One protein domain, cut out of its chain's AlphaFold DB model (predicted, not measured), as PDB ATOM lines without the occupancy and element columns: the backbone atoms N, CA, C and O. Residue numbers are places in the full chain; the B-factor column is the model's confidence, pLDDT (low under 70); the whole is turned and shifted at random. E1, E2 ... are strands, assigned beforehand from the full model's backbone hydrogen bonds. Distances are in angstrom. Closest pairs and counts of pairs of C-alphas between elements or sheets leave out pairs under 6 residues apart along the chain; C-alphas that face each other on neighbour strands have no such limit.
ATOM      1  N   ASP A  27      10.825 -52.008  39.741       89.81
ATOM      2  CA  ASP A  27       9.411 -52.231  40.026       89.81
ATOM      3  C   ASP A  27       9.228 -52.979  41.348       89.81
ATOM      4  O   ASP A  27       9.639 -54.131  41.518       89.81
ATOM      5  N   ILE A  28       8.546 -52.325  42.281       93.06
ATOM      6  CA  ILE A  28       7.990 -52.919  43.486       93.06
ATOM      7  C   ILE A  28       6.525 -53.213  43.181       93.06
ATOM      8  O   ILE A  28       5.664 -52.333  43.204       93.06
ATOM      9  N   VAL A  29       6.258 -54.474  42.834       93.94
ATOM     10  CA  VAL A  29       4.931 -54.923  42.408       93.94
ATOM     11  C   VAL A  29       4.141 -55.456  43.597       93.94
ATOM     12  O   VAL A  29       4.518 -56.436  44.240       93.94
ATOM     13  N   TRP A  30       2.987 -54.851  43.830       96.75
ATOM     14  CA  TRP A  30       1.966 -55.292  44.763       96.75
ATOM     15  C   TRP A  30       0.739 -55.764  43.998       96.75
ATOM     16  O   TRP A  30       0.390 -55.224  42.955       96.75
ATOM     17  N   THR A  31       0.091 -56.821  44.476       95.88
ATOM     18  CA  THR A  31      -1.071 -57.405  43.798       95.88
ATOM     19  C   THR A  31      -2.197 -57.571  44.798       95.88
ATOM     20  O   THR A  31      -2.066 -58.319  45.766       95.88
ATOM     21  N   CYS A  32      -3.308 -56.876  44.567       94.56
ATOM     22  CA  CYS A  32      -4.503 -57.058  45.374       94.56
ATOM     23  C   CYS A  32      -5.175 -58.402  45.049       94.56
ATOM     24  O   CYS A  32      -5.199 -58.824  43.884       94.56
ATOM     25  N   PRO A  33      -5.721 -59.108  46.056       94.50
ATOM     26  CA  PRO A  33      -6.517 -60.303  45.807       94.50
ATOM     27  C   PRO A  33      -7.744 -59.954  44.952       94.50
ATOM     28  O   PRO A  33      -8.503 -59.055  45.309       94.50
ATOM     29  N   LYS A  34      -7.963 -60.673  43.842       89.50
ATOM     30  CA  LYS A  34      -9.186 -60.517  43.038       89.50
ATOM     31  C   LYS A  34     -10.376 -61.050  43.842       89.50
ATOM     32  O   LYS A  34     -10.365 -62.213  44.250       89.50
ATOM     33  N   LYS A  35     -11.413 -60.235  44.060       85.12
ATOM     34  CA  LYS A  35     -12.717 -60.739  44.511       85.12
ATOM     35  C   LYS A  35     -13.488 -61.241  43.295       85.12
ATOM     36  O   LYS A  35     -13.447 -60.636  42.232       85.12
ATOM     37  N   THR A  36     -14.219 -62.337  43.454       73.31
ATOM     38  CA  THR A  36     -14.998 -62.961  42.370       73.31
ATOM     39  C   THR A  36     -16.128 -62.084  41.829       73.31
ATOM     40  O   THR A  36     -16.597 -62.334  40.724       73.31
ATOM     41  N   ALA A  37     -16.575 -61.089  42.596       82.06
ATOM     42  CA  ALA A  37     -17.622 -60.160  42.183       82.06
ATOM     43  C   ALA A  37     -17.106 -59.008  41.301       82.06
ATOM     44  O   ALA A  37     -17.908 -58.386  40.609       82.06
ATOM     45  N   ASP A  38     -15.798 -58.737  41.303       80.62
ATOM     46  CA  ASP A  38     -15.214 -57.640  40.537       80.62
ATOM     47  C   ASP A  38     -14.848 -58.122  39.131       80.62
ATOM     48  O   ASP A  38     -14.109 -59.093  38.955       80.62
ATOM     49  N   THR A  39     -15.362 -57.436  38.114       82.44
ATOM     50  CA  THR A  39     -15.116 -57.774  36.702       82.44
ATOM     51  C   THR A  39     -14.111 -56.848  36.031       82.44
ATOM     52  O   THR A  39     -13.635 -57.150  34.940       82.44
ATOM     53  N   GLU A  40     -13.787 -55.722  36.667       86.56
ATOM     54  CA  GLU A  40     -12.947 -54.671  36.104       86.56
ATOM     55  C   GLU A  40     -11.855 -54.282  37.095       86.56
ATOM     56  O   GLU A  40     -12.123 -53.841  38.218       86.56
ATOM     57  N   PHE A  41     -10.612 -54.437  36.649       89.06
ATOM     58  CA  PHE A  41      -9.424 -54.151  37.432       89.06
ATOM     59  C   PHE A  41      -8.537 -53.147  36.709       89.06
ATOM     60  O   PHE A  41      -8.462 -53.114  35.479       89.06
ATOM     61  N   ALA A  42      -7.827 -52.365  37.504       89.19
ATOM     62  CA  ALA A  42      -6.798 -51.456  37.068       89.19
ATOM     63  C   ALA A  42      -5.448 -51.818  37.692       89.19
ATOM     64  O   ALA A  42      -5.357 -52.469  38.740       89.19
ATOM     65  N   THR A  43      -4.398 -51.356  37.032       89.19
ATOM     66  CA  THR A  43      -3.049 -51.254  37.560       89.19
ATOM     67  C   THR A  43      -2.757 -49.783  37.810       89.19
ATOM     68  O   THR A  43      -2.889 -48.963  36.905       89.19
ATOM     69  N   ILE A  44      -2.387 -49.447  39.043       88.00
ATOM     70  CA  ILE A  44      -1.897 -48.113  39.403       88.00
ATOM     71  C   ILE A  44      -0.379 -48.158  39.402       88.00
ATOM     72  O   ILE A  44       0.205 -49.044  40.028       88.00
ATOM     73  N   VAL A  45       0.251 -47.186  38.753       89.44
ATOM     74  CA  VAL A  45       1.698 -46.992  38.813       89.44
ATOM     75  C   VAL A  45       1.975 -45.656  39.480       89.44
ATOM     76  O   VAL A  45       1.576 -44.612  38.970       89.44
ATOM     77  N   PHE A  46       2.647 -45.699  40.624       90.50
ATOM     78  CA  PHE A  46       3.190 -44.534  41.306       90.50
ATOM     79  C   PHE A  46       4.706 -44.532  41.134       90.50
ATOM     80  O   PHE A  46       5.394 -45.460  41.557       90.50
ATOM     81  N   ASP A  47       5.211 -43.506  40.469       88.19
ATOM     82  CA  ASP A  47       6.585 -43.432  39.991       88.19
ATOM     83  C   ASP A  47       7.233 -42.152  40.536       88.19
ATOM     84  O   ASP A  47       7.260 -41.131  39.837       88.19
ATOM     85  N   PRO A  48       7.649 -42.156  41.819       88.56
ATOM     86  CA  PRO A  48       8.402 -41.050  42.390       88.56
ATOM     87  C   PRO A  48       9.720 -40.910  41.628       88.56
ATOM     88  O   PRO A  48      10.443 -41.878  41.439       88.56
ATOM     89  N   LYS A  49      10.014 -39.699  41.163       84.81
ATOM     90  CA  LYS A  49      11.185 -39.388  40.340       84.81
ATOM     91  C   LYS A  49      12.282 -38.767  41.170       84.81
ATOM     92  O   LYS A  49      13.416 -39.236  41.142       84.81
ATOM     93  N   VAL A  50      11.937 -37.695  41.874       84.06
ATOM     94  CA  VAL A  50      12.887 -36.884  42.627       84.06
ATOM     95  C   VAL A  50      12.254 -36.448  43.925       84.06
ATOM     96  O   VAL A  50      11.165 -35.878  43.932       84.06
ATOM     97  N   PHE A  51      12.967 -36.704  45.009       85.69
ATOM     98  CA  PHE A  51      12.681 -36.165  46.321       85.69
ATOM     99  C   PHE A  51      13.615 -34.984  46.574       85.69
ATOM    100  O   PHE A  51      14.832 -35.135  46.534       85.69
ATOM    101  N   GLY A  52      13.045 -33.804  46.770       82.44
ATOM    102  CA  GLY A  52      13.747 -32.590  47.150       82.44
ATOM    103  C   GLY A  52      13.472 -32.266  48.607       82.44
ATOM    104  O   GLY A  52      12.312 -32.282  49.023       82.44
ATOM    105  N   ILE A  53      14.504 -31.926  49.365       76.44
ATOM    106  CA  ILE A  53      14.349 -31.506  50.754       76.44
ATOM    107  C   ILE A  53      15.214 -30.288  51.066       76.44
ATOM    108  O   ILE A  53      16.315 -30.141  50.538       76.44
ATOM    109  N   ASP A  54      14.653 -29.360  51.833       74.19
ATOM    110  CA  ASP A  54      15.323 -28.149  52.300       74.19
ATOM    111  C   ASP A  54      15.750 -28.435  53.733       74.19
ATOM    112  O   ASP A  54      14.899 -28.515  54.623       74.19
ATOM    113  N   SER A  55      17.046 -28.670  53.942       66.50
ATOM    114  CA  SER A  55      17.573 -28.927  55.283       66.50
ATOM    115  C   SER A  55      17.586 -27.660  56.145       66.50
ATOM    116  O   SER A  55      17.751 -27.745  57.360       66.50
ATOM    117  N   GLY A  56      17.394 -26.470  55.552       62.47
ATOM    118  CA  GLY A  56      17.407 -25.184  56.254       62.47
ATOM    119  C   GLY A  56      18.751 -24.822  56.899       62.47
ATOM    120  O   GLY A  56      18.877 -23.740  57.480       62.47
ATOM    121  N   GLN A  57      19.749 -25.698  56.796       60.44
ATOM    122  CA  GLN A  57      21.077 -25.550  57.356       60.44
ATOM    123  C   GLN A  57      22.126 -25.740  56.253       60.44
ATOM    124  O   GLN A  57      21.959 -26.496  55.297       60.44
ATOM    125  N   ASP A  58      23.193 -24.950  56.350       59.47
ATOM    126  CA  ASP A  58      24.298 -24.930  55.390       59.47
ATOM    127  C   ASP A  58      25.231 -26.111  55.721       59.47
ATOM    128  O   ASP A  58      26.319 -25.946  56.280       59.47
ATOM    129  N   ASP A  59      24.749 -27.329  55.458       56.41
ATOM    130  CA  ASP A  59      25.292 -28.592  55.980       56.41
ATOM    131  C   ASP A  59      26.533 -29.072  55.223       56.41
ATOM    132  O   ASP A  59      26.604 -30.227  54.820       56.41
ATOM    133  N   GLY A  60      27.501 -28.186  54.970       54.81
ATOM    134  CA  GLY A  60      28.931 -28.489  54.788       54.81
ATOM    135  C   GLY A  60      29.388 -29.626  53.853       54.81
ATOM    136  O   GLY A  60      30.581 -29.928  53.850       54.81
ATOM    137  N   GLY A  61      28.517 -30.248  53.056       58.19
ATOM    138  CA  GLY A  61      28.809 -31.460  52.293       58.19
ATOM    139  C   GLY A  61      28.655 -32.782  53.061       58.19
ATOM    140  O   GLY A  61      29.415 -33.710  52.784       58.19
ATOM    141  N   SER A  62      27.715 -32.902  54.000       63.59
ATOM    142  CA  SER A  62      27.387 -34.201  54.616       63.59
ATOM    143  C   SER A  62      26.497 -35.061  53.700       63.59
ATOM    144  O   SER A  62      25.728 -34.545  52.887       63.59
ATOM    145  N   ALA A  63      26.651 -36.386  53.790       70.75
ATOM    146  CA  ALA A  63      25.667 -37.343  53.279       70.75
ATOM    147  C   ALA A  63      24.508 -37.443  54.286       70.75
ATOM    148  O   ALA A  63      24.718 -37.134  55.455       70.75
ATOM    149  N   TYR A  64      23.325 -37.856  53.828       74.88
ATOM    150  CA  TYR A  64      22.172 -38.126  54.698       74.88
ATOM    151  C   TYR A  64      21.824 -39.612  54.620       74.88
ATOM    152  O   TYR A  64      21.686 -40.133  53.507       74.88
ATOM    153  N   GLU A  65      21.621 -40.285  55.749       82.00
ATOM    154  CA  GLU A  65      20.964 -41.593  55.773       82.00
ATOM    155  C   GLU A  65      19.440 -41.409  55.853       82.00
ATOM    156  O   GLU A  65      18.870 -41.058  56.883       82.00
ATOM    157  N   MET A  66      18.752 -41.649  54.735       83.31
ATOM    158  CA  MET A  66      17.299 -41.498  54.658       83.31
ATOM    159  C   MET A  66      16.595 -42.850  54.628       83.31
ATOM    160  O   MET A  66      16.838 -43.687  53.753       83.31
ATOM    161  N   GLU A  67      15.629 -43.028  55.522       88.88
ATOM    162  CA  GLU A  67      14.601 -44.051  55.430       88.88
ATOM    163  C   GLU A  67      13.416 -43.541  54.613       88.88
ATOM    164  O   GLU A  67      12.640 -42.680  55.018       88.88
ATOM    165  N   PHE A  68      13.219 -44.137  53.447       90.56
ATOM    166  CA  PHE A  68      12.019 -43.916  52.665       90.56
ATOM    167  C   PHE A  68      10.983 -44.981  52.985       90.56
ATOM    168  O   PHE A  68      11.290 -46.172  53.108       90.56
ATOM    169  N   SER A  69       9.720 -44.574  53.033       92.31
ATOM    170  CA  SER A  69       8.593 -45.482  53.180       92.31
ATOM    171  C   SER A  69       7.511 -45.198  52.146       92.31
ATOM    172  O   SER A  69       7.190 -44.060  51.827       92.31
ATOM    173  N   VAL A  70       6.905 -46.250  51.608       93.69
ATOM    174  CA  VAL A  70       5.681 -46.152  50.813       93.69
ATOM    175  C   VAL A  70       4.653 -47.084  51.398       93.69
ATOM    176  O   VAL A  70       4.919 -48.270  51.589       93.69
ATOM    177  N   ARG A  71       3.461 -46.561  51.664       94.94
ATOM    178  CA  ARG A  71       2.300 -47.342  52.088       94.94
ATOM    179  C   ARG A  71       1.169 -47.108  51.110       94.94
ATOM    180  O   ARG A  71       0.900 -45.974  50.747       94.94
ATOM    181  N   ALA A  72       0.484 -48.162  50.705       95.31
ATOM    182  CA  ALA A  72      -0.705 -48.052  49.878       95.31
ATOM    183  C   ALA A  72      -1.861 -48.792  50.545       95.31
ATOM    184  O   ALA A  72      -1.715 -49.944  50.951       95.31
ATOM    185  N   GLU A  73      -3.015 -48.146  50.643       96.38
ATOM    186  CA  GLU A  73      -4.251 -48.741  51.137       96.38
ATOM    187  C   GLU A  73      -5.329 -48.634  50.064       96.38
ATOM    188  O   GLU A  73      -5.633 -47.545  49.589       96.38
ATOM    189  N   VAL A  74      -5.922 -49.768  49.695       95.50
ATOM    190  CA  VAL A  74      -7.021 -49.832  48.731       95.50
ATOM    191  C   VAL A  74      -8.299 -50.179  49.487       95.50
ATOM    192  O   VAL A  74      -8.349 -51.176  50.216       95.50
ATOM    193  N   ARG A  75      -9.344 -49.377  49.302       95.31
ATOM    194  CA  ARG A  75     -10.678 -49.574  49.885       95.31
ATOM    195  C   ARG A  75     -11.742 -49.560  48.808       95.31
ATOM    196  O   ARG A  75     -11.544 -48.958  47.759       95.31
ATOM    197  N   GLU A  76     -12.888 -50.163  49.097       93.25
ATOM    198  CA  GLU A  76     -14.076 -49.971  48.261       93.25
ATOM    199  C   GLU A  76     -14.506 -48.497  48.281       93.25
ATOM    200  O   GLU A  76     -14.466 -47.831  49.322       93.25
ATOM    201  N   HIS A  77     -14.919 -47.993  47.121       90.81
ATOM    202  CA  HIS A  77     -15.445 -46.647  46.948       90.81
ATOM    203  C   HIS A  77     -16.840 -46.703  46.325       90.81
ATOM    204  O   HIS A  77     -17.076 -47.443  45.375       90.81
ATOM    205  N   ASP A  78     -17.758 -45.903  46.862       87.81
ATOM    206  CA  ASP A  78     -19.118 -45.756  46.349       87.81
ATOM    207  C   ASP A  78     -19.350 -44.278  46.019       87.81
ATOM    208  O   ASP A  78     -19.478 -43.442  46.916       87.81
ATOM    209  N   GLU A  79     -19.396 -43.955  44.726       83.31
ATOM    210  CA  GLU A  79     -19.616 -42.586  44.241       83.31
ATOM    211  C   GLU A  79     -20.972 -42.021  44.686       83.31
ATOM    212  O   GLU A  79     -21.124 -40.807  44.828       83.31
ATOM    213  N   ALA A  80     -21.954 -42.888  44.965       89.12
ATOM    214  CA  ALA A  80     -23.261 -42.473  45.461       89.12
ATOM    215  C   ALA A  80     -23.239 -42.080  46.951       89.12
ATOM    216  O   ALA A  80     -24.239 -41.573  47.464       89.12
ATOM    217  N   LYS A  81     -22.119 -42.296  47.660       89.88
ATOM    218  CA  LYS A  81     -21.947 -41.967  49.083       89.88
ATOM    219  C   LYS A  81     -20.688 -41.113  49.306       89.88
ATOM    220  O   LYS A  81     -19.664 -41.632  49.754       89.88
ATOM    221  N   PRO A  82     -20.740 -39.792  49.049       83.44
ATOM    222  CA  PRO A  82     -19.603 -38.896  49.261       83.44
ATOM    223  C   PRO A  82     -19.017 -39.013  50.674       83.44
ATOM    224  O   PRO A  82     -19.743 -38.972  51.665       83.44
ATOM    225  N   GLY A  83     -17.695 -39.172  50.767       83.00
ATOM    226  CA  GLY A  83     -16.978 -39.326  52.039       83.00
ATOM    227  C   GLY A  83     -17.055 -40.723  52.670       83.00
ATOM    228  O   GLY A  83     -16.355 -40.975  53.650       83.00
ATOM    229  N   TRP A  84     -17.848 -41.649  52.123       89.38
ATOM    230  CA  TRP A  84     -17.842 -43.034  52.582       89.38
ATOM    231  C   TRP A  84     -16.546 -43.734  52.162       89.38
ATOM    232  O   TRP A  84     -16.163 -43.731  50.992       89.38
ATOM    233  N   GLN A  85     -15.881 -44.356  53.135       89.06
ATOM    234  CA  GLN A  85     -14.731 -45.224  52.915       89.06
ATOM    235  C   GLN A  85     -15.162 -46.656  53.196       89.06
ATOM    236  O   GLN A  85     -15.491 -47.001  54.335       89.06
ATOM    237  N   GLY A  86     -15.180 -47.482  52.157       91.75
ATOM    238  CA  GLY A  86     -15.587 -48.869  52.274       91.75
ATOM    239  C   GLY A  86     -14.586 -49.750  53.019       91.75
ATOM    240  O   GLY A  86     -13.557 -49.277  53.530       91.75
ATOM    241  N   PRO A  87     -14.882 -51.059  53.117       95.25
ATOM    242  CA  PRO A  87     -13.955 -52.012  53.700       95.25
ATOM    243  C   PRO A  87     -12.623 -52.012  52.941       95.25
ATOM    244  O   PRO A  87     -12.553 -51.813  51.726       95.25
ATOM    245  N   LYS A  88     -11.548 -52.259  53.690       96.56
ATOM    246  CA  LYS A  88     -10.198 -52.398  53.148       96.56
ATOM    247  C   LYS A  88     -10.091 -53.671  52.312       96.56
ATOM    248  O   LYS A  88     -10.414 -54.754  52.795       96.56
ATOM    249  N   LEU A  89      -9.609 -53.525  51.083       95.00
ATOM    250  CA  LEU A  89      -9.403 -54.609  50.125       95.00
ATOM    251  C   LEU A  89      -7.995 -55.199  50.244       95.00
ATOM    252  O   LEU A  89      -7.821 -56.413  50.307       95.00
ATOM    253  N   CYS A  90      -6.991 -54.331  50.314       96.88
ATOM    254  CA  CYS A  90      -5.577 -54.684  50.414       96.88
ATOM    255  C   CYS A  90      -4.812 -53.509  51.037       96.88
ATOM    256  O   CYS A  90      -5.254 -52.359  50.994       96.88
ATOM    257  N   ASN A  91      -3.673 -53.808  51.657       97.38
ATOM    258  CA  ASN A  91      -2.696 -52.803  52.052       97.38
ATOM    259  C   ASN A  91      -1.294 -53.327  51.780       97.38
ATOM    260  O   ASN A  91      -1.064 -54.536  51.815       97.38
ATOM    261  N   PHE A  92      -0.390 -52.400  51.520       96.50
ATOM    262  CA  PHE A  92       1.002 -52.681  51.254       96.50
ATOM    263  C   PHE A  92       1.863 -51.635  51.935       96.50
ATOM    264  O   PHE A  92       1.457 -50.481  52.081       96.50
ATOM    265  N   SER A  93       3.059 -52.041  52.330       96.19
ATOM    266  CA  SER A  93       4.068 -51.136  52.849       96.19
ATOM    267  C   SER A  93       5.443 -51.614  52.427       96.19
ATOM    268  O   SER A  93       5.725 -52.816  52.445       96.19
ATOM    269  N   LYS A  94       6.315 -50.677  52.083       95.00
ATOM    270  CA  LYS A  94       7.732 -50.929  51.888       95.00
ATOM    271  C   LYS A  94       8.512 -49.788  52.503       95.00
ATOM    272  O   LYS A  94       8.200 -48.636  52.246       95.00
ATOM    273  N   THR A  95       9.537 -50.161  53.243       93.31
ATOM    274  CA  THR A  95      10.527 -49.249  53.790       93.31
ATOM    275  C   THR A  95      11.899 -49.648  53.259       93.31
ATOM    276  O   THR A  95      12.137 -50.840  52.980       93.31
ATOM    277  N   TRP A  96      12.760 -48.665  53.022       92.19
ATOM    278  CA  TRP A  96      14.134 -48.878  52.589       92.19
ATOM    279  C   TRP A  96      15.030 -47.709  52.996       92.19
ATOM    280  O   TRP A  96      14.620 -46.557  52.924       92.19
ATOM    281  N   LEU A  97      16.263 -48.040  53.375       88.25
ATOM    282  CA  LEU A  97      17.314 -47.081  53.703       88.25
ATOM    283  C   LEU A  97      18.100 -46.703  52.450       88.25
ATOM    284  O   LEU A  97      18.276 -47.535  51.545       88.25
ATOM    285  N   ARG A  98      18.571 -45.460  52.399       85.31
ATOM    286  CA  ARG A  98      19.511 -44.969  51.396       85.31
ATOM    287  C   ARG A  98      20.472 -43.964  52.002       85.31
ATOM    288  O   ARG A  98      20.040 -42.921  52.478       85.31
ATOM    289  N   ASP A  99      21.750 -44.211  51.757       82.19
ATOM    290  CA  ASP A  99      22.778 -43.186  51.851       82.19
ATOM    291  C   ASP A  99      22.620 -42.251  50.653       82.19
ATOM    292  O   ASP A  99      22.793 -42.636  49.486       82.19
ATOM    293  N   LEU A 100      22.231 -41.018  50.933       78.00
ATOM    294  CA  LEU A 100      22.096 -39.976  49.944       78.00
ATOM    295  C   LEU A 100      23.423 -39.216  49.852       78.00
ATOM    296  O   LEU A 100      23.846 -38.603  50.833       78.00
ATOM    297  N   PRO A 101      24.109 -39.251  48.693       75.56
ATOM    298  CA  PRO A 101      25.368 -38.536  48.527       75.56
ATOM    299  C   PRO A 101      25.147 -37.024  48.624       75.56
ATOM    300  O   PRO A 101      24.017 -36.550  48.516       75.56
ATOM    301  N   ILE A 102      26.239 -36.265  48.748       65.69
ATOM    302  CA  ILE A 102      26.197 -34.798  48.772       65.69
ATOM    303  C   ILE A 102      25.346 -34.292  47.590       65.69
ATOM    304  O   ILE A 102      25.626 -34.646  46.438       65.69
ATOM    305  N   PRO A 103      24.286 -33.519  47.863       62.25
ATOM    306  CA  PRO A 103      23.254 -33.224  46.884       62.25
ATOM    307  C   PRO A 103      23.732 -32.318  45.751       62.25
ATOM    308  O   PRO A 103      24.571 -31.437  45.923       62.25
ATOM    309  N   ASN A 104      23.085 -32.473  44.593       56.34
ATOM    310  CA  ASN A 104      22.977 -31.378  43.637       56.34
ATOM    311  C   ASN A 104      21.886 -30.428  44.136       56.34
ATOM    312  O   ASN A 104      20.727 -30.829  44.279       56.34
ATOM    313  N   ILE A 105      22.255 -29.169  44.374       57.44
ATOM    314  CA  ILE A 105      21.300 -28.124  44.745       57.44
ATOM    315  C   ILE A 105      20.451 -27.808  43.512       57.44
ATOM    316  O   ILE A 105      20.930 -27.257  42.520       57.44
ATOM    317  N   LEU A 106      19.175 -28.168  43.573       49.97
ATOM    318  CA  LEU A 106      18.189 -27.939  42.526       49.97
ATOM    319  C   LEU A 106      16.992 -27.244  43.170       49.97
ATOM    320  O   LEU A 106      16.319 -27.809  44.024       49.97
ATOM    321  N   TYR A 107      16.697 -26.018  42.736       52.88
ATOM    322  CA  TYR A 107      15.536 -25.251  43.214       52.88
ATOM    323  C   TYR A 107      15.533 -24.942  44.718       52.88
ATOM    324  O   TYR A 107      14.469 -24.979  45.318       52.88
ATOM    325  N   GLU A 108      16.692 -24.649  45.316       62.50
ATOM    326  CA  GLU A 108      16.837 -24.447  46.776       62.50
ATOM    327  C   GLU A 108      16.659 -25.739  47.599       62.50
ATOM    328  O   GLU A 108      16.804 -25.706  48.813       62.50
ATOM    329  N   PHE A 109      16.411 -26.883  46.946       65.06
ATOM    330  CA  PHE A 109      16.287 -28.192  47.578       65.06
ATOM    331  C   PHE A 109      17.463 -29.095  47.215       65.06
ATOM    332  O   PHE A 109      17.898 -29.180  46.060       65.06
ATOM    333  N   ASN A 110      17.901 -29.870  48.195       72.12
ATOM    334  CA  ASN A 110      18.758 -31.019  47.981       72.12
ATOM    335  C   ASN A 110      17.926 -32.107  47.301       72.12
ATOM    336  O   ASN A 110      16.962 -32.604  47.879       72.12
ATOM    337  N   SER A 111      18.230 -32.395  46.031       78.38
ATOM    338  CA  SER A 111      17.389 -33.243  45.178       78.38
ATOM    339  C   SER A 111      17.997 -34.623  44.950       78.38
ATOM    340  O   SER A 111      19.144 -34.750  44.516       78.38
ATOM    341  N   TYR A 112      17.184 -35.657  45.156       82.75
ATOM    342  CA  TYR A 112      17.599 -37.053  45.147       82.75
ATOM    343  C   TYR A 112      16.711 -37.894  44.234       82.75
ATOM    344  O   TYR A 112      15.490 -37.907  44.412       82.75
ATOM    345  N   PRO A 113      17.284 -38.614  43.254       84.69
ATOM    346  CA  PRO A 113      16.500 -39.478  42.390       84.69
ATOM    347  C   PRO A 113      15.976 -40.687  43.169       84.69
ATOM    348  O   PRO A 113      16.725 -41.351  43.886       84.69
ATOM    349  N   ILE A 114      14.705 -41.017  42.958       87.81
ATOM    350  CA  ILE A 114      14.078 -42.231  43.473       87.81
ATOM    351  C   ILE A 114      13.964 -43.220  42.304       87.81
ATOM    352  O   ILE A 114      13.191 -42.997  41.376       87.81
ATOM    353  N   PRO A 115      14.775 -44.290  42.265       86.19
ATOM    354  CA  PRO A 115      14.704 -45.270  41.185       86.19
ATOM    355  C   PRO A 115      13.602 -46.314  41.410       86.19
ATOM    356  O   PRO A 115      13.398 -47.172  40.561       86.19
ATOM    357  N   GLU A 116      12.931 -46.333  42.558       91.12
ATOM    358  CA  GLU A 116      11.829 -47.254  42.818       91.12
ATOM    359  C   GLU A 116      10.534 -46.802  42.140       91.12
ATOM    360  O   GLU A 116      10.101 -45.661  42.282       91.12
ATOM    361  N   ARG A 117       9.853 -47.745  41.484       91.94
ATOM    362  CA  ARG A 117       8.510 -47.545  40.932       91.94
ATOM    363  C   ARG A 117       7.539 -48.519  41.582       91.94
ATOM    364  O   ARG A 117       7.813 -49.714  41.665       91.94
ATOM    365  N   PHE A 118       6.392 -48.034  42.035       93.69
ATOM    366  CA  PHE A 118       5.413 -48.817  42.785       93.69
ATOM    367  C   PHE A 118       4.229 -49.164  41.894       93.69
ATOM    368  O   PHE A 118       3.533 -48.281  41.397       93.69
ATOM    369  N   VAL A 119       3.989 -50.458  41.692       92.75
ATOM    370  CA  VAL A 119       2.951 -50.959  40.784       92.75
ATOM    371  C   VAL A 119       1.922 -51.743  41.588       92.75
ATOM    372  O   VAL A 119       2.232 -52.813  42.101       92.75
ATOM    373  N   ILE A 120       0.690 -51.246  41.679       94.31
ATOM    374  CA  ILE A 120      -0.424 -51.911  42.366       94.31
ATOM    375  C   ILE A 120      -1.342 -52.535  41.322       94.31
ATOM    376  O   ILE A 120      -2.082 -51.835  40.637       94.31
ATOM    377  N   ARG A 121      -1.307 -53.860  41.204       93.69
ATOM    378  CA  ARG A 121      -2.143 -54.640  40.285       93.69
ATOM    379  C   ARG A 121      -3.457 -55.055  40.929       93.69
ATOM    380  O   ARG A 121      -3.542 -55.210  42.150       93.69
ATOM    381  N   ASN A 122      -4.432 -55.362  40.078       94.25
ATOM    382  CA  ASN A 122      -5.753 -55.867  40.454       94.25
ATOM    383  C   ASN A 122      -6.536 -54.913  41.364       94.25
ATOM    384  O   ASN A 122      -7.237 -55.362  42.270       94.25
ATOM    385  N   VAL A 123      -6.418 -53.604  41.155       93.12
ATOM    386  CA  VAL A 123      -7.205 -52.616  41.896       93.12
ATOM    387  C   VAL A 123      -8.605 -52.554  41.283       93.12
ATOM    388  O   VAL A 123      -8.707 -52.205  40.109       93.12
ATOM    389  N   PRO A 124      -9.693 -52.870  42.005       92.69
ATOM    390  CA  PRO A 124     -11.031 -52.791  41.420       92.69
ATOM    391  C   PRO A 124     -11.368 -51.375  40.939       92.69
ATOM    392  O   PRO A 124     -10.960 -50.384  41.558       92.69
ATOM    393  N   ARG A 125     -12.143 -51.260  39.856       85.81
ATOM    394  CA  ARG A 125     -12.516 -49.961  39.262       85.81
ATOM    395  C   ARG A 125     -13.199 -49.000  40.236       85.81
ATOM    396  O   ARG A 125     -13.041 -47.796  40.099       85.81
ATOM    397  N   HIS A 126     -13.950 -49.509  41.206       88.19
ATOM    398  CA  HIS A 126     -14.631 -48.694  42.212       88.19
ATOM    399  C   HIS A 126     -13.866 -48.737  43.533       88.19
ATOM    400  O   HIS A 126     -14.363 -49.218  44.551       88.19
ATOM    401  N   SER A 127     -12.620 -48.260  43.493       90.75
ATOM    402  CA  SER A 127     -11.744 -48.229  44.661       90.75
ATOM    403  C   SER A 127     -11.238 -46.829  44.965       90.75
ATOM    404  O   SER A 127     -11.025 -45.999  44.081       90.75
ATOM    405  N   LEU A 128     -11.001 -46.611  46.251       91.56
ATOM    406  CA  LEU A 128     -10.223 -45.510  46.784       91.56
ATOM    407  C   LEU A 128      -8.828 -46.043  47.087       91.56
ATOM    408  O   LEU A 128      -8.699 -46.976  47.884       91.56
ATOM    409  N   VAL A 129      -7.794 -45.472  46.473       91.00
ATOM    410  CA  VAL A 129      -6.404 -45.836  46.771       91.00
ATOM    411  C   VAL A 129      -5.702 -44.679  47.444       91.00
ATOM    412  O   VAL A 129      -5.531 -43.620  46.850       91.00
ATOM    413  N   THR A 130      -5.281 -44.893  48.683       91.69
ATOM    414  CA  THR A 130      -4.490 -43.930  49.439       91.69
ATOM    415  C   THR A 130      -3.031 -44.356  49.415       91.69
ATOM    416  O   THR A 130      -2.704 -45.421  49.934       91.69
ATOM    417  N   ILE A 131      -2.165 -43.539  48.824       89.75
ATOM    418  CA  ILE A 131      -0.716 -43.746  48.781       89.75
ATOM    419  C   ILE A 131      -0.073 -42.744  49.733       89.75
ATOM    420  O   ILE A 131      -0.302 -41.546  49.610       89.75
ATOM    421  N   PHE A 132       0.723 -43.243  50.666       90.31
ATOM    422  CA  PHE A 132       1.589 -42.463  51.532       90.31
ATOM    423  C   PHE A 132       3.021 -42.662  51.062       90.31
ATOM    424  O   PHE A 132       3.467 -43.806  50.993       90.31
ATOM    425  N   PHE A 133       3.726 -41.581  50.758       88.19
ATOM    426  CA  PHE A 133       5.172 -41.579  50.566       88.19
ATOM    427  C   PHE A 133       5.786 -40.799  51.722       88.19
ATOM    428  O   PHE A 133       5.442 -39.638  51.911       88.19
ATOM    429  N   GLY A 134       6.624 -41.456  52.512       87.56
ATOM    430  CA  GLY A 134       7.328 -40.886  53.646       87.56
ATOM    431  C   GLY A 134       8.831 -40.869  53.405       87.56
ATOM    432  O   GLY A 134       9.361 -41.778  52.764       87.56
ATOM    433  N   ALA A 135       9.498 -39.864  53.950       84.75
ATOM    434  CA  ALA A 135      10.941 -39.841  54.129       84.75
ATOM    435  C   ALA A 135      11.225 -39.460  55.584       84.75
ATOM    436  O   ALA A 135      10.577 -38.558  56.119       84.75
ATOM    437  N   ASP A 136      12.142 -40.186  56.202       83.94
ATOM    438  CA  ASP A 136      12.590 -40.006  57.575       83.94
ATOM    439  C   ASP A 136      14.113 -40.054  57.586       83.94
ATOM    440  O   ASP A 136      14.710 -40.818  56.828       83.94
ATOM    441  N   GLU A 137      14.743 -39.240  58.413       76.75
ATOM    442  CA  GLU A 137      16.186 -39.319  58.615       76.75
ATOM    443  C   GLU A 137      16.469 -40.379  59.664       76.75
ATOM    444  O   GLU A 137      15.854 -40.388  60.729       76.75
ATOM    445  N   GLN A 138      17.377 -41.298  59.364       77.81
ATOM    446  CA  GLN A 138      17.838 -42.259  60.353       77.81
ATOM    447  C   GLN A 138      19.161 -41.754  60.905       77.81
ATOM    448  O   GLN A 138      20.214 -42.111  60.396       77.81
ATOM    449  N   ASP A 139      19.103 -40.917  61.939       67.62
ATOM    450  CA  ASP A 139      20.309 -40.518  62.663       67.62
ATOM    451  C   ASP A 139      20.793 -41.683  63.548       67.62
ATOM    452  O   ASP A 139      20.290 -41.976  64.642       67.62
ATOM    453  N   ASP A 140      21.781 -42.392  63.020       62.56
ATOM    454  CA  ASP A 140      22.749 -43.172  63.764       62.56
ATOM    455  C   ASP A 140      23.786 -42.163  64.290       62.56
ATOM    456  O   ASP A 140      24.726 -41.793  63.602       62.56
ATOM    457  N   PHE A 141      23.616 -41.704  65.535       57.19
ATOM    458  CA  PHE A 141      24.439 -40.680  66.219       57.19
ATOM    459  C   PHE A 141      25.977 -40.878  66.200       57.19
ATOM    460  O   PHE A 141      26.718 -40.179  66.902       57.19
ATOM    461  N   ALA A 142      26.480 -41.908  65.528       54.09
ATOM    462  CA  ALA A 142      27.862 -42.315  65.494       54.09
ATOM    463  C   ALA A 142      28.611 -41.913  64.212       54.09
ATOM    464  O   ALA A 142      29.848 -41.916  64.284       54.09
ATOM    465  N   THR A 143      27.959 -41.608  63.072       52.75
ATOM    466  CA  THR A 143      28.699 -41.575  61.789       52.75
ATOM    467  C   THR A 143      28.448 -40.451  60.768       52.75
ATOM    468  O   THR A 143      29.342 -40.254  59.937       52.75
ATOM    469  N   ASP A 144      27.400 -39.629  60.853       52.84
ATOM    470  CA  ASP A 144      27.228 -38.429  60.013       52.84
ATOM    471  C   ASP A 144      26.790 -37.180  60.815       52.84
ATOM    472  O   ASP A 144      26.554 -37.237  62.016       52.84
ATOM    473  N   PHE A 145      26.921 -35.992  60.206       47.56
ATOM    474  CA  PHE A 145      26.877 -34.680  60.893       47.56
ATOM    475  C   PHE A 145      25.756 -33.752  60.381       47.56
ATOM    476  O   PHE A 145      25.781 -32.557  60.681       47.56
ATOM    477  N   GLY A 146      24.847 -34.246  59.537       53.56
ATOM    478  CA  GLY A 146      23.684 -33.480  59.089       53.56
ATOM    479  C   GLY A 146      22.468 -33.909  59.898       53.56
ATOM    480  O   GLY A 146      22.149 -35.083  59.857       53.56
ATOM    481  N   ASP A 147      21.827 -32.975  60.606       57.94
ATOM    482  CA  ASP A 147      20.546 -33.218  61.280       57.94
ATOM    483  C   ASP A 147      19.433 -32.541  60.466       57.94
ATOM    484  O   ASP A 147      19.490 -31.328  60.209       57.94
ATOM    485  N   PHE A 148      18.350 -33.254  60.159       54.97
ATOM    486  CA  PHE A 148      17.086 -32.639  59.776       54.97
ATOM    487  C   PHE A 148      16.553 -31.821  60.947       54.97
ATOM    488  O   PHE A 148      16.006 -32.320  61.930       54.97
ATOM    489  N   SER A 149      16.682 -30.502  60.834       51.09
ATOM    490  CA  SER A 149      16.040 -29.594  61.773       51.09
ATOM    491  C   SER A 149      14.536 -29.494  61.466       51.09
ATOM    492  O   SER A 149      14.180 -29.151  60.335       51.09
ATOM    493  N   PRO A 150      13.635 -29.705  62.448       47.38
ATOM    494  CA  PRO A 150      13.896 -29.945  63.869       47.38
ATOM    495  C   PRO A 150      14.082 -31.424  64.266       47.38
ATOM    496  O   PRO A 150      13.270 -32.291  63.964       47.38
ATOM    497  N   TYR A 151      15.100 -31.629  65.095       48.06
ATOM    498  CA  TYR A 151      15.427 -32.829  65.862       48.06
ATOM    499  C   TYR A 151      14.325 -33.266  66.858       48.06
ATOM    500  O   TYR A 151      13.779 -32.395  67.554       48.06
ATOM    501  N   PRO A 152      14.106 -34.574  67.113       49.19
ATOM    502  CA  PRO A 152      14.300 -35.757  66.263       49.19
ATOM    503  C   PRO A 152      12.932 -36.360  65.834       49.19
ATOM    504  O   PRO A 152      11.896 -36.026  66.412       49.19
ATOM    505  N   ASP A 153      12.923 -37.273  64.860       54.88
ATOM    506  CA  ASP A 153      11.750 -38.048  64.380       54.88
ATOM    507  C   ASP A 153      10.810 -37.301  63.410       54.88
ATOM    508  O   ASP A 153       9.572 -37.321  63.505       54.88
ATOM    509  N   GLY A 154      11.414 -36.610  62.451       54.38
ATOM    510  CA  GLY A 154      10.723 -35.813  61.460       54.38
ATOM    511  C   GLY A 154      10.138 -36.593  60.288       54.38
ATOM    512  O   GLY A 154      10.666 -36.523  59.185       54.38
ATOM    513  N   LEU A 155       8.988 -37.248  60.467       62.00
ATOM    514  CA  LEU A 155       8.290 -37.892  59.348       62.00
ATOM    515  C   LEU A 155       7.694 -36.854  58.385       62.00
ATOM    516  O   LEU A 155       6.661 -36.236  58.660       62.00
ATOM    517  N   GLY A 156       8.317 -36.711  57.220       64.19
ATOM    518  CA  GLY A 156       7.742 -36.001  56.089       64.19
ATOM    519  C   GLY A 156       6.869 -36.923  55.254       64.19
ATOM    520  O   GLY A 156       7.415 -37.769  54.550       64.19
ATOM    521  N   ASP A 157       5.539 -36.773  55.291       69.69
ATOM    522  CA  ASP A 157       4.628 -37.604  54.504       69.69
ATOM    523  C   ASP A 157       3.827 -36.847  53.435       69.69
ATOM    524  O   ASP A 157       3.395 -35.703  53.567       69.69
ATOM    525  N   ILE A 158       3.638 -37.533  52.313       70.69
ATOM    526  CA  ILE A 158       2.797 -37.123  51.199       70.69
ATOM    527  C   ILE A 158       1.667 -38.128  51.086       70.69
ATOM    528  O   ILE A 158       1.919 -39.311  50.855       70.69
ATOM    529  N   GLN A 159       0.427 -37.652  51.182       81.38
ATOM    530  CA  GLN A 159      -0.758 -38.469  50.965       81.38
ATOM    531  C   GLN A 159      -1.398 -38.151  49.606       81.38
ATOM    532  O   GLN A 159      -1.801 -37.022  49.318       81.38
ATOM    533  N   LEU A 160      -1.532 -39.174  48.767       77.88
ATOM    534  CA  LEU A 160      -2.267 -39.143  47.505       77.88
ATOM    535  C   LEU A 160      -3.512 -40.016  47.636       77.88
ATOM    536  O   LEU A 160      -3.438 -41.155  48.083       77.88
ATOM    537  N   THR A 161      -4.661 -39.499  47.223       80.69
ATOM    538  CA  THR A 161      -5.939 -40.208  47.186       80.69
ATOM    539  C   THR A 161      -6.403 -40.332  45.742       80.69
ATOM    540  O   THR A 161      -6.707 -39.345  45.080       80.69
ATOM    541  N   VAL A 162      -6.458 -41.561  45.245       78.94
ATOM    542  CA  VAL A 162      -6.751 -41.899  43.853       78.94
ATOM    543  C   VAL A 162      -8.133 -42.535  43.765       78.94
ATOM    544  O   VAL A 162      -8.406 -43.532  44.434       78.94
ATOM    545  N   PHE A 163      -8.993 -41.973  42.920       80.94
ATOM    546  CA  PHE A 163     -10.330 -42.484  42.630       80.94
ATOM    547  C   PHE A 163     -10.294 -43.181  41.269       80.94
ATOM    548  O   PHE A 163     -10.290 -42.525  40.223       80.94
ATOM    549  N   THR A 164     -10.240 -44.515  41.271       73.69
ATOM    550  CA  THR A 164      -9.999 -45.292  40.042       73.69
ATOM    551  C   THR A 164     -11.133 -45.179  39.022       73.69
ATOM    552  O   THR A 164     -10.880 -45.226  37.821       73.69
ATOM    553  N   SER A 165     -12.366 -44.947  39.467       74.38
ATOM    554  CA  SER A 165     -13.537 -44.796  38.599       74.38
ATOM    555  C   SER A 165     -13.609 -43.439  37.897       74.38
ATOM    556  O   SER A 165     -14.071 -43.360  36.760       74.38
ATOM    557  N   ALA A 166     -13.122 -42.382  38.550       66.62
ATOM    558  CA  ALA A 166     -13.229 -41.012  38.063       66.62
ATOM    559  C   ALA A 166     -12.064 -40.587  37.159       66.62
ATOM    560  O   ALA A 166     -12.104 -39.483  36.620       66.62
ATOM    561  N   LEU A 167     -11.018 -41.415  37.025       67.69
ATOM    562  CA  LEU A 167      -9.737 -41.002  36.442       67.69
ATOM    563  C   LEU A 167      -9.201 -39.709  37.091       67.69
ATOM    564  O   LEU A 167      -8.601 -38.866  36.428       67.69
ATOM    565  N   LYS A 168      -9.395 -39.575  38.410       67.69
ATOM    566  CA  LYS A 168      -8.919 -38.437  39.199       67.69
ATOM    567  C   LYS A 168      -8.079 -38.905  40.374       67.69
ATOM    568  O   LYS A 168      -8.390 -39.906  41.018       67.69
ATOM    569  N   ALA A 169      -7.062 -38.125  40.701       68.25
ATOM    570  CA  ALA A 169      -6.366 -38.216  41.970       68.25
ATOM    571  C   ALA A 169      -6.301 -36.835  42.619       68.25
ATOM    572  O   ALA A 169      -6.276 -35.817  41.934       68.25
ATOM    573  N   GLN A 170      -6.322 -36.828  43.945       74.44
ATOM    574  CA  GLN A 170      -6.241 -35.654  44.799       74.44
ATOM    575  C   GLN A 170      -5.051 -35.836  45.734       74.44
ATOM    576  O   GLN A 170      -4.837 -36.926  46.257       74.44
ATOM    577  N   SER A 171      -4.279 -34.780  45.962       66.50
ATOM    578  CA  SER A 171      -3.268 -34.776  47.018       66.50
ATOM    579  C   SER A 171      -3.832 -34.121  48.276       66.50
ATOM    580  O   SER A 171      -4.580 -33.146  48.189       66.50
ATOM    581  N   MET A 172      -3.479 -34.659  49.440       61.50
ATOM    582  CA  MET A 172      -3.661 -33.993  50.724       61.50
ATOM    583  C   MET A 172      -2.276 -33.742  51.319       61.50
ATOM    584  O   MET A 172      -1.622 -34.674  51.780       61.50
ATOM    585  N   THR A 173      -1.821 -32.490  51.295       52.69
ATOM    586  CA  THR A 173      -0.642 -32.031  52.043       52.69
ATOM    587  C   THR A 173      -1.088 -31.022  53.102       52.69
ATOM    588  O   THR A 173      -1.708 -30.003  52.797       52.69
ATOM    589  N   GLY A 174      -0.826 -31.317  54.379       51.66
ATOM    590  CA  GLY A 174      -1.150 -30.417  55.493       51.66
ATOM    591  C   GLY A 174      -2.638 -30.018  55.605       51.66
ATOM    592  O   GLY A 174      -3.542 -30.746  55.202       51.66
ATOM    593  N   GLN A 175      -2.918 -28.841  56.191       39.94
ATOM    594  CA  GLN A 175      -4.288 -28.295  56.313       39.94
ATOM    595  C   GLN A 175      -4.782 -27.563  55.057       39.94
ATOM    596  O   GLN A 175      -5.949 -27.164  54.989       39.94
ATOM    597  N   ARG A 176      -3.922 -27.362  54.055       44.25
ATOM    598  CA  ARG A 176      -4.327 -26.782  52.776       44.25
ATOM    599  C   ARG A 176      -4.731 -27.917  51.849       44.25
ATOM    600  O   ARG A 176      -3.953 -28.362  51.020       44.25
ATOM    601  N   ALA A 177      -5.984 -28.345  51.980       41.00
ATOM    602  CA  ALA A 177      -6.660 -29.176  50.992       41.00
ATOM    603  C   ALA A 177      -6.790 -28.405  49.662       41.00
ATOM    604  O   ALA A 177      -7.842 -27.865  49.327       41.00
ATOM    605  N   GLY A 178      -5.688 -28.280  48.927       44.91
ATOM    606  CA  GLY A 178      -5.688 -27.860  47.539       44.91
ATOM    607  C   GLY A 178      -5.947 -29.094  46.695       44.91
ATOM    608  O   GLY A 178      -5.058 -29.922  46.533       44.91
ATOM    609  N   GLN A 179      -7.169 -29.243  46.183       46.97
ATOM    610  CA  GLN A 179      -7.458 -30.213  45.129       46.97
ATOM    611  C   GLN A 179      -6.559 -29.913  43.926       46.97
ATOM    612  O   GLN A 179      -6.862 -29.049  43.109       46.97
ATOM    613  N   PHE A 180      -5.450 -30.631  43.808       53.78
ATOM    614  CA  PHE A 180      -4.762 -30.766  42.538       53.78
ATOM    615  C   PHE A 180      -5.411 -31.955  41.844       53.78
ATOM    616  O   PHE A 180      -5.198 -33.088  42.267       53.78
ATOM    617  N   ASP A 181      -6.251 -31.700  40.836       56.41
ATOM    618  CA  ASP A 181      -6.701 -32.748  39.920       56.41
ATOM    619  C   ASP A 181      -5.449 -33.280  39.206       56.41
ATOM    620  O   ASP A 181      -4.927 -32.681  38.262       56.41
ATOM    621  N   ILE A 182      -4.905 -34.386  39.710       61.09
ATOM    622  CA  ILE A 182      -3.757 -35.046  39.099       61.09
ATOM    623  C   ILE A 182      -4.266 -35.766  37.852       61.09
ATOM    624  O   ILE A 182      -4.936 -36.796  37.936       61.09
ATOM    625  N   THR A 183      -3.956 -35.208  36.683       66.25
ATOM    626  CA  THR A 183      -4.150 -35.894  35.404       66.25
ATOM    627  C   THR A 183      -3.148 -37.038  35.287       66.25
ATOM    628  O   THR A 183      -1.939 -36.808  35.381       66.25
ATOM    629  N   PHE A 184      -3.655 -38.252  35.081       68.44
ATOM    630  CA  PHE A 184      -2.841 -39.452  34.899       68.44
ATOM    631  C   PHE A 184      -1.924 -39.363  33.673       68.44
ATOM    632  O   PHE A 184      -2.280 -38.745  32.674       68.44
ATOM    633  N   GLY A 185      -0.766 -40.026  33.743       60.94
ATOM    634  CA  GLY A 185       0.184 -40.149  32.632       60.94
ATOM    635  C   GLY A 185       1.074 -38.926  32.408       60.94
ATOM    636  O   GLY A 185       1.852 -38.902  31.460       60.94
ATOM    637  N   HIS A 186       0.999 -37.927  33.284       62.06
ATOM    638  CA  HIS A 186       1.802 -36.713  33.211       62.06
ATOM    639  C   HIS A 186       2.624 -36.533  34.479       62.06
ATOM    640  O   HIS A 186       2.144 -36.832  35.574       62.06
ATOM    641  N   ASP A 187       3.798 -35.929  34.336       66.50
ATOM    642  CA  ASP A 187       4.627 -35.557  35.473       66.50
ATOM    643  C   ASP A 187       3.921 -34.520  36.350       66.50
ATOM    644  O   ASP A 187       3.144 -33.667  35.890       66.50
ATOM    645  N   LYS A 188       4.129 -34.656  37.653       74.94
ATOM    646  CA  LYS A 188       3.544 -33.827  38.698       74.94
ATOM    647  C   LYS A 188       4.633 -33.488  39.694       74.94
ATOM    648  O   LYS A 188       5.436 -34.340  40.050       74.94
ATOM    649  N   ARG A 189       4.600 -32.253  40.178       71.12
ATOM    650  CA  ARG A 189       5.377 -31.811  41.329       71.12
ATOM    651  C   ARG A 189       4.418 -31.524  42.458       71.12
ATOM    652  O   ARG A 189       3.514 -30.704  42.302       71.12
ATOM    653  N   LEU A 190       4.627 -32.178  43.585       68.50
ATOM    654  CA  LEU A 190       3.967 -31.829  44.824       68.50
ATOM    655  C   LEU A 190       4.982 -31.149  45.725       68.50
ATOM    656  O   LEU A 190       6.024 -31.718  46.028       68.50
ATOM    657  N   VAL A 191       4.675 -29.927  46.141       61.75
ATOM    658  CA  VAL A 191       5.467 -29.205  47.133       61.75
ATOM    659  C   VAL A 191       4.686 -29.251  48.437       61.75
ATOM    660  O   VAL A 191       3.564 -28.747  48.503       61.75
ATOM    661  N   GLY A 192       5.250 -29.916  49.437       57.41
ATOM    662  CA  GLY A 192       4.701 -29.979  50.782       57.41
ATOM    663  C   GLY A 192       5.324 -28.908  51.671       57.41
ATOM    664  O   GLY A 192       6.540 -28.720  51.677       57.41
ATOM    665  N   ASP A 193       4.487 -28.225  52.447       50.16
ATOM    666  CA  ASP A 193       4.870 -27.553  53.686       50.16
ATOM    667  C   ASP A 193       4.681 -28.547  54.842       50.16
ATOM    668  O   ASP A 193       3.735 -28.457  55.627       50.16
ATOM    669  N   GLY A 194       5.536 -29.573  54.889       45.41
ATOM    670  CA  GLY A 194       5.446 -30.615  55.904       45.41
ATOM    671  C   GLY A 194       5.564 -29.998  57.294       45.41
ATOM    672  O   GLY A 194       6.541 -29.317  57.586       45.41
ATOM    673  N   LYS A 195       4.555 -30.188  58.151       43.84
ATOM    674  CA  LYS A 195       4.633 -29.826  59.572       43.84
ATOM    675  C   LYS A 195       5.063 -31.047  60.365       43.84
ATOM    676  O   LYS A 195       4.318 -32.024  60.399       43.84
ATOM    677  N   MET A 196       6.199 -30.956  61.044       35.31
ATOM    678  CA  MET A 196       6.599 -31.960  62.024       35.31
ATOM    679  C   MET A 196       6.052 -31.585  63.404       35.31
ATOM    680  O   MET A 196       6.381 -30.540  63.959       35.31
ATOM    681  N   GLY A 197       5.225 -32.451  63.987       38.03
ATOM    682  CA  GLY A 197       4.865 -32.365  65.404       38.03
ATOM    683  C   GLY A 197       4.088 -31.112  65.847       38.03
ATOM    684  O   GLY A 197       3.522 -30.354  65.063       38.03
ATOM    685  N   LEU A 198       3.983 -30.945  67.171       35.75
ATOM    686  CA  LEU A 198       3.145 -29.933  67.840       35.75
ATOM    687  C   LEU A 198       3.660 -28.488  67.690       35.75
ATOM    688  O   LEU A 198       2.930 -27.553  68.028       35.75
ATOM    689  N   ASN A 199       4.879 -28.298  67.179       43.22
ATOM    690  CA  ASN A 199       5.502 -26.993  66.994       43.22
ATOM    691  C   ASN A 199       5.526 -26.647  65.500       43.22
ATOM    692  O   ASN A 199       5.700 -27.505  64.649       43.22
ATOM    693  N   ALA A 200       5.258 -25.389  65.170       48.28
ATOM    694  CA  ALA A 200       4.889 -24.941  63.827       48.28
ATOM    695  C   ALA A 200       6.036 -24.899  62.797       48.28
ATOM    696  O   ALA A 200       5.895 -24.197  61.793       48.28
ATOM    697  N   ASP A 201       7.130 -25.620  63.028       49.44
ATOM    698  CA  ASP A 201       8.283 -25.621  62.138       49.44
ATOM    699  C   ASP A 201       7.963 -26.497  60.925       49.44
ATOM    700  O   ASP A 201       7.797 -27.716  60.992       49.44
ATOM    701  N   THR A 202       7.736 -25.809  59.810       54.62
ATOM    702  CA  THR A 202       7.464 -26.416  58.514       54.62
ATOM    703  C   THR A 202       8.785 -26.668  57.813       54.62
ATOM    704  O   THR A 202       9.458 -25.694  57.465       54.62
ATOM    705  N   PHE A 203       9.127 -27.923  57.542       55.78
ATOM    706  CA  PHE A 203      10.153 -28.200  56.544       55.78
ATOM    707  C   PHE A 203       9.519 -28.095  55.154       55.78
ATOM    708  O   PHE A 203       8.322 -28.355  54.958       55.78
ATOM    709  N   ARG A 204      10.310 -27.671  54.172       66.38
ATOM    710  CA  ARG A 204       9.875 -27.650  52.777       66.38
ATOM    711  C   ARG A 204      10.404 -28.908  52.106       66.38
ATOM    712  O   ARG A 204      11.603 -29.163  52.091       66.38
ATOM    713  N   GLY A 205       9.490 -29.691  51.552       69.62
ATOM    714  CA  GLY A 205       9.811 -30.857  50.744       69.62
ATOM    715  C   GLY A 205       9.144 -30.748  49.382       69.62
ATOM    716  O   GLY A 205       8.072 -30.156  49.239       69.62
ATOM    717  N   ALA A 206       9.760 -31.334  48.369       77.56
ATOM    718  CA  ALA A 206       9.168 -31.503  47.057       77.56
ATOM    719  C   ALA A 206       9.272 -32.966  46.627       77.56
ATOM    720  O   ALA A 206      10.286 -33.618  46.839       77.56
ATOM    721  N   LEU A 207       8.226 -33.474  45.989       81.19
ATOM    722  CA  LEU A 207       8.246 -34.763  45.319       81.19
ATOM    723  C   LEU A 207       7.772 -34.572  43.887       81.19
ATOM    724  O   LEU A 207       6.615 -34.217  43.645       81.19
ATOM    725  N   ASP A 208       8.665 -34.851  42.950       79.06
ATOM    726  CA  ASP A 208       8.325 -34.997  41.545       79.06
ATOM    727  C   ASP A 208       7.951 -36.462  41.303       79.06
ATOM    728  O   ASP A 208       8.685 -37.366  41.702       79.06
ATOM    729  N   PHE A 209       6.798 -36.722  40.690       82.19
ATOM    730  CA  PHE A 209       6.302 -38.072  40.431       82.19
ATOM    731  C   PHE A 209       5.447 -38.142  39.165       82.19
ATOM    732  O   PHE A 209       4.868 -37.152  38.718       82.19
ATOM    733  N   ASN A 210       5.312 -39.349  38.624       81.56
ATOM    734  CA  ASN A 210       4.290 -39.685  37.642       81.56
ATOM    735  C   ASN A 210       3.269 -40.637  38.282       81.56
ATOM    736  O   ASN A 210       3.628 -41.525  39.061       81.56
ATOM    737  N   LEU A 211       1.988 -40.435  37.979       82.12
ATOM    738  CA  LEU A 211       0.920 -41.341  38.385       82.12
ATOM    739  C   LEU A 211       0.183 -41.804  37.131       82.12
ATOM    740  O   LEU A 211      -0.372 -40.974  36.408       82.12
ATOM    741  N   SER A 212       0.137 -43.111  36.883       80.44
ATOM    742  CA  SER A 212      -0.616 -43.694  35.768       80.44
ATOM    743  C   SER A 212      -1.644 -44.721  36.248       80.44
ATOM    744  O   SER A 212      -1.524 -45.311  37.327       80.44
ATOM    745  N   LEU A 213      -2.696 -44.890  35.447       81.06
ATOM    746  CA  LEU A 213      -3.757 -45.864  35.664       81.06
ATOM    747  C   LEU A 213      -4.015 -46.602  34.353       81.06
ATOM    748  O   LEU A 213      -4.372 -45.988  33.348       81.06
ATOM    749  N   GLU A 214      -3.855 -47.917  34.379       82.25
ATOM    750  CA  GLU A 214      -4.039 -48.792  33.224       82.25
ATOM    751  C   GLU A 214      -5.150 -49.799  33.526       82.25
ATOM    752  O   GLU A 214      -5.078 -50.516  34.521       82.25
ATOM    753  N   PHE A 215      -6.182 -49.883  32.689       81.19
ATOM    754  CA  PHE A 215      -7.221 -50.905  32.845       81.19
ATOM    755  C   PHE A 215      -6.835 -52.181  32.106       81.19
ATOM    756  O   PHE A 215      -6.368 -52.121  30.966       81.19
ATOM    757  N   GLU A 216      -7.075 -53.343  32.724       75.19
ATOM    758  CA  GLU A 216      -7.043 -54.597  31.972       75.19
ATOM    759  C   GLU A 216      -8.133 -54.514  30.888       75.19
ATOM    760  O   GLU A 216      -9.282 -54.194  31.212       75.19
TER     761      GLU A 216
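This is residues 27 to 216 of the 390 residues of an uncharacterized protein of Alphaproteobacteria bacterium HGW-Alphaproteobacteria-4 (UniProt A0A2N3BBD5). Two strongly twisted sheets of strands lie face to face as an elongated sandwich, the seven-strand sheet built round E2 over one side and the five-strand sheet E4 E3 E8 E9 E10 over the other. The sheets draw together where E1 comes close to E4 and where E11 comes close to E9, and at one end of the sandwich the short strands E5 and E6 turn off the long run of E7. The printed part has 190 residues with no named helix and twelve named strands, E1 to E12 in chain order, and the class is all strand. The seven-strand sheet is branched and mixed, with E1 and E7 parallel and its other pairs antiparallel; the five-strand sheet is antiparallel throughout. The whole is compact, with a radius of gyration of the C-alphas of 17.6 A, and its C-alphas span 57 by 31 by 28 A.

In the branched sheet, E2 is residues 41 to 53, 35.4 A from first to last C-alpha, and bends by 51 degrees at residue 50. E12, residues 202 to 215, is the longest strand by residues and measures 38.4 A; it bends by 53 degrees at residue 205 and ends with C-alpha 215 at (-7.221, -50.905, 32.845). E11 is residues 187 to 195, 24.8 A long, and E7 is residues 116 to 124, 23.6 A long. E1, residues 27 to 31, begins with C-alpha 27 at (9.411, -52.231, 40.026). E5 is residues 104 to 106 and E6 is residues 109 to 113. In the other sheet, E3 is residues 64 to 76, 38.7 A long, with C-alpha 64 at (22.172, -38.126, 54.698). E4 is residues 88 to 100, 34.7 A; E8 is residues 127 to 137, 32.5 A; E9 is residues 156 to 163, 23.4 A; and E10 is residues 168 to 172, 13.4 A.

E2 has E6 and E7 on one side and E12 on the other side. Its residues 41 to 46 pair with E7, where N 44 and O 120 are 2.9 A apart, and its residues 50 to 53 pair with E6, where N 51 and O 112 are 2.9 A apart; both pairs are antiparallel. E6 runs on into E7 across a break of 2 residues, at 69 degrees. E12 is antiparallel to E2 at 156 degrees, with N 45 and O 212 at 2.9 A. Edge strand E11 forms a hairpin with E12, N 190 and O 207 being 2.8 A apart. Edge strand E1 is parallel to E7, with N 30 and O 119 at 2.8 A, and edge strand E5 forms a hairpin with E6, with N 106 and O 109 at 3.0 A. In the other sheet E4 and E10 are the edge strands. N 94 of E4 and O 70 of E3 are 2.8 A apart, and N 132 of E8 and O 71 of E3 are 2.7 A apart. E8, E9 and E10 form a meander, each strand the antiparallel neighbour of the one before; N 131 and O 160 are 2.8 A apart, and N 161 and O 170 are 2.8 A apart. Between the sheets, E2 and E8 are near each other, with 8 pairs of C-alphas within 10 A. The closest C-alphas of E9 and E11 are those of Gly 156 and Gly 194, 5.9 A apart, and those of E1 and E4 are Trp 30 and Phe 92, 7.1 A apart. E2 and E4 are apart.

The outline is elongated, and the two C-alphas farthest apart, those of Ala 37 and Gly 60, are 57.7 A from each other. The printed part has no cut. The links E3 to E4, E8 to E9 and E10 to E11 are long. The mean pLDDT of the printed part is 75.0, and 72 residues are under 70, among them residues 139 to 157, 171 to 187 and 190 to 205.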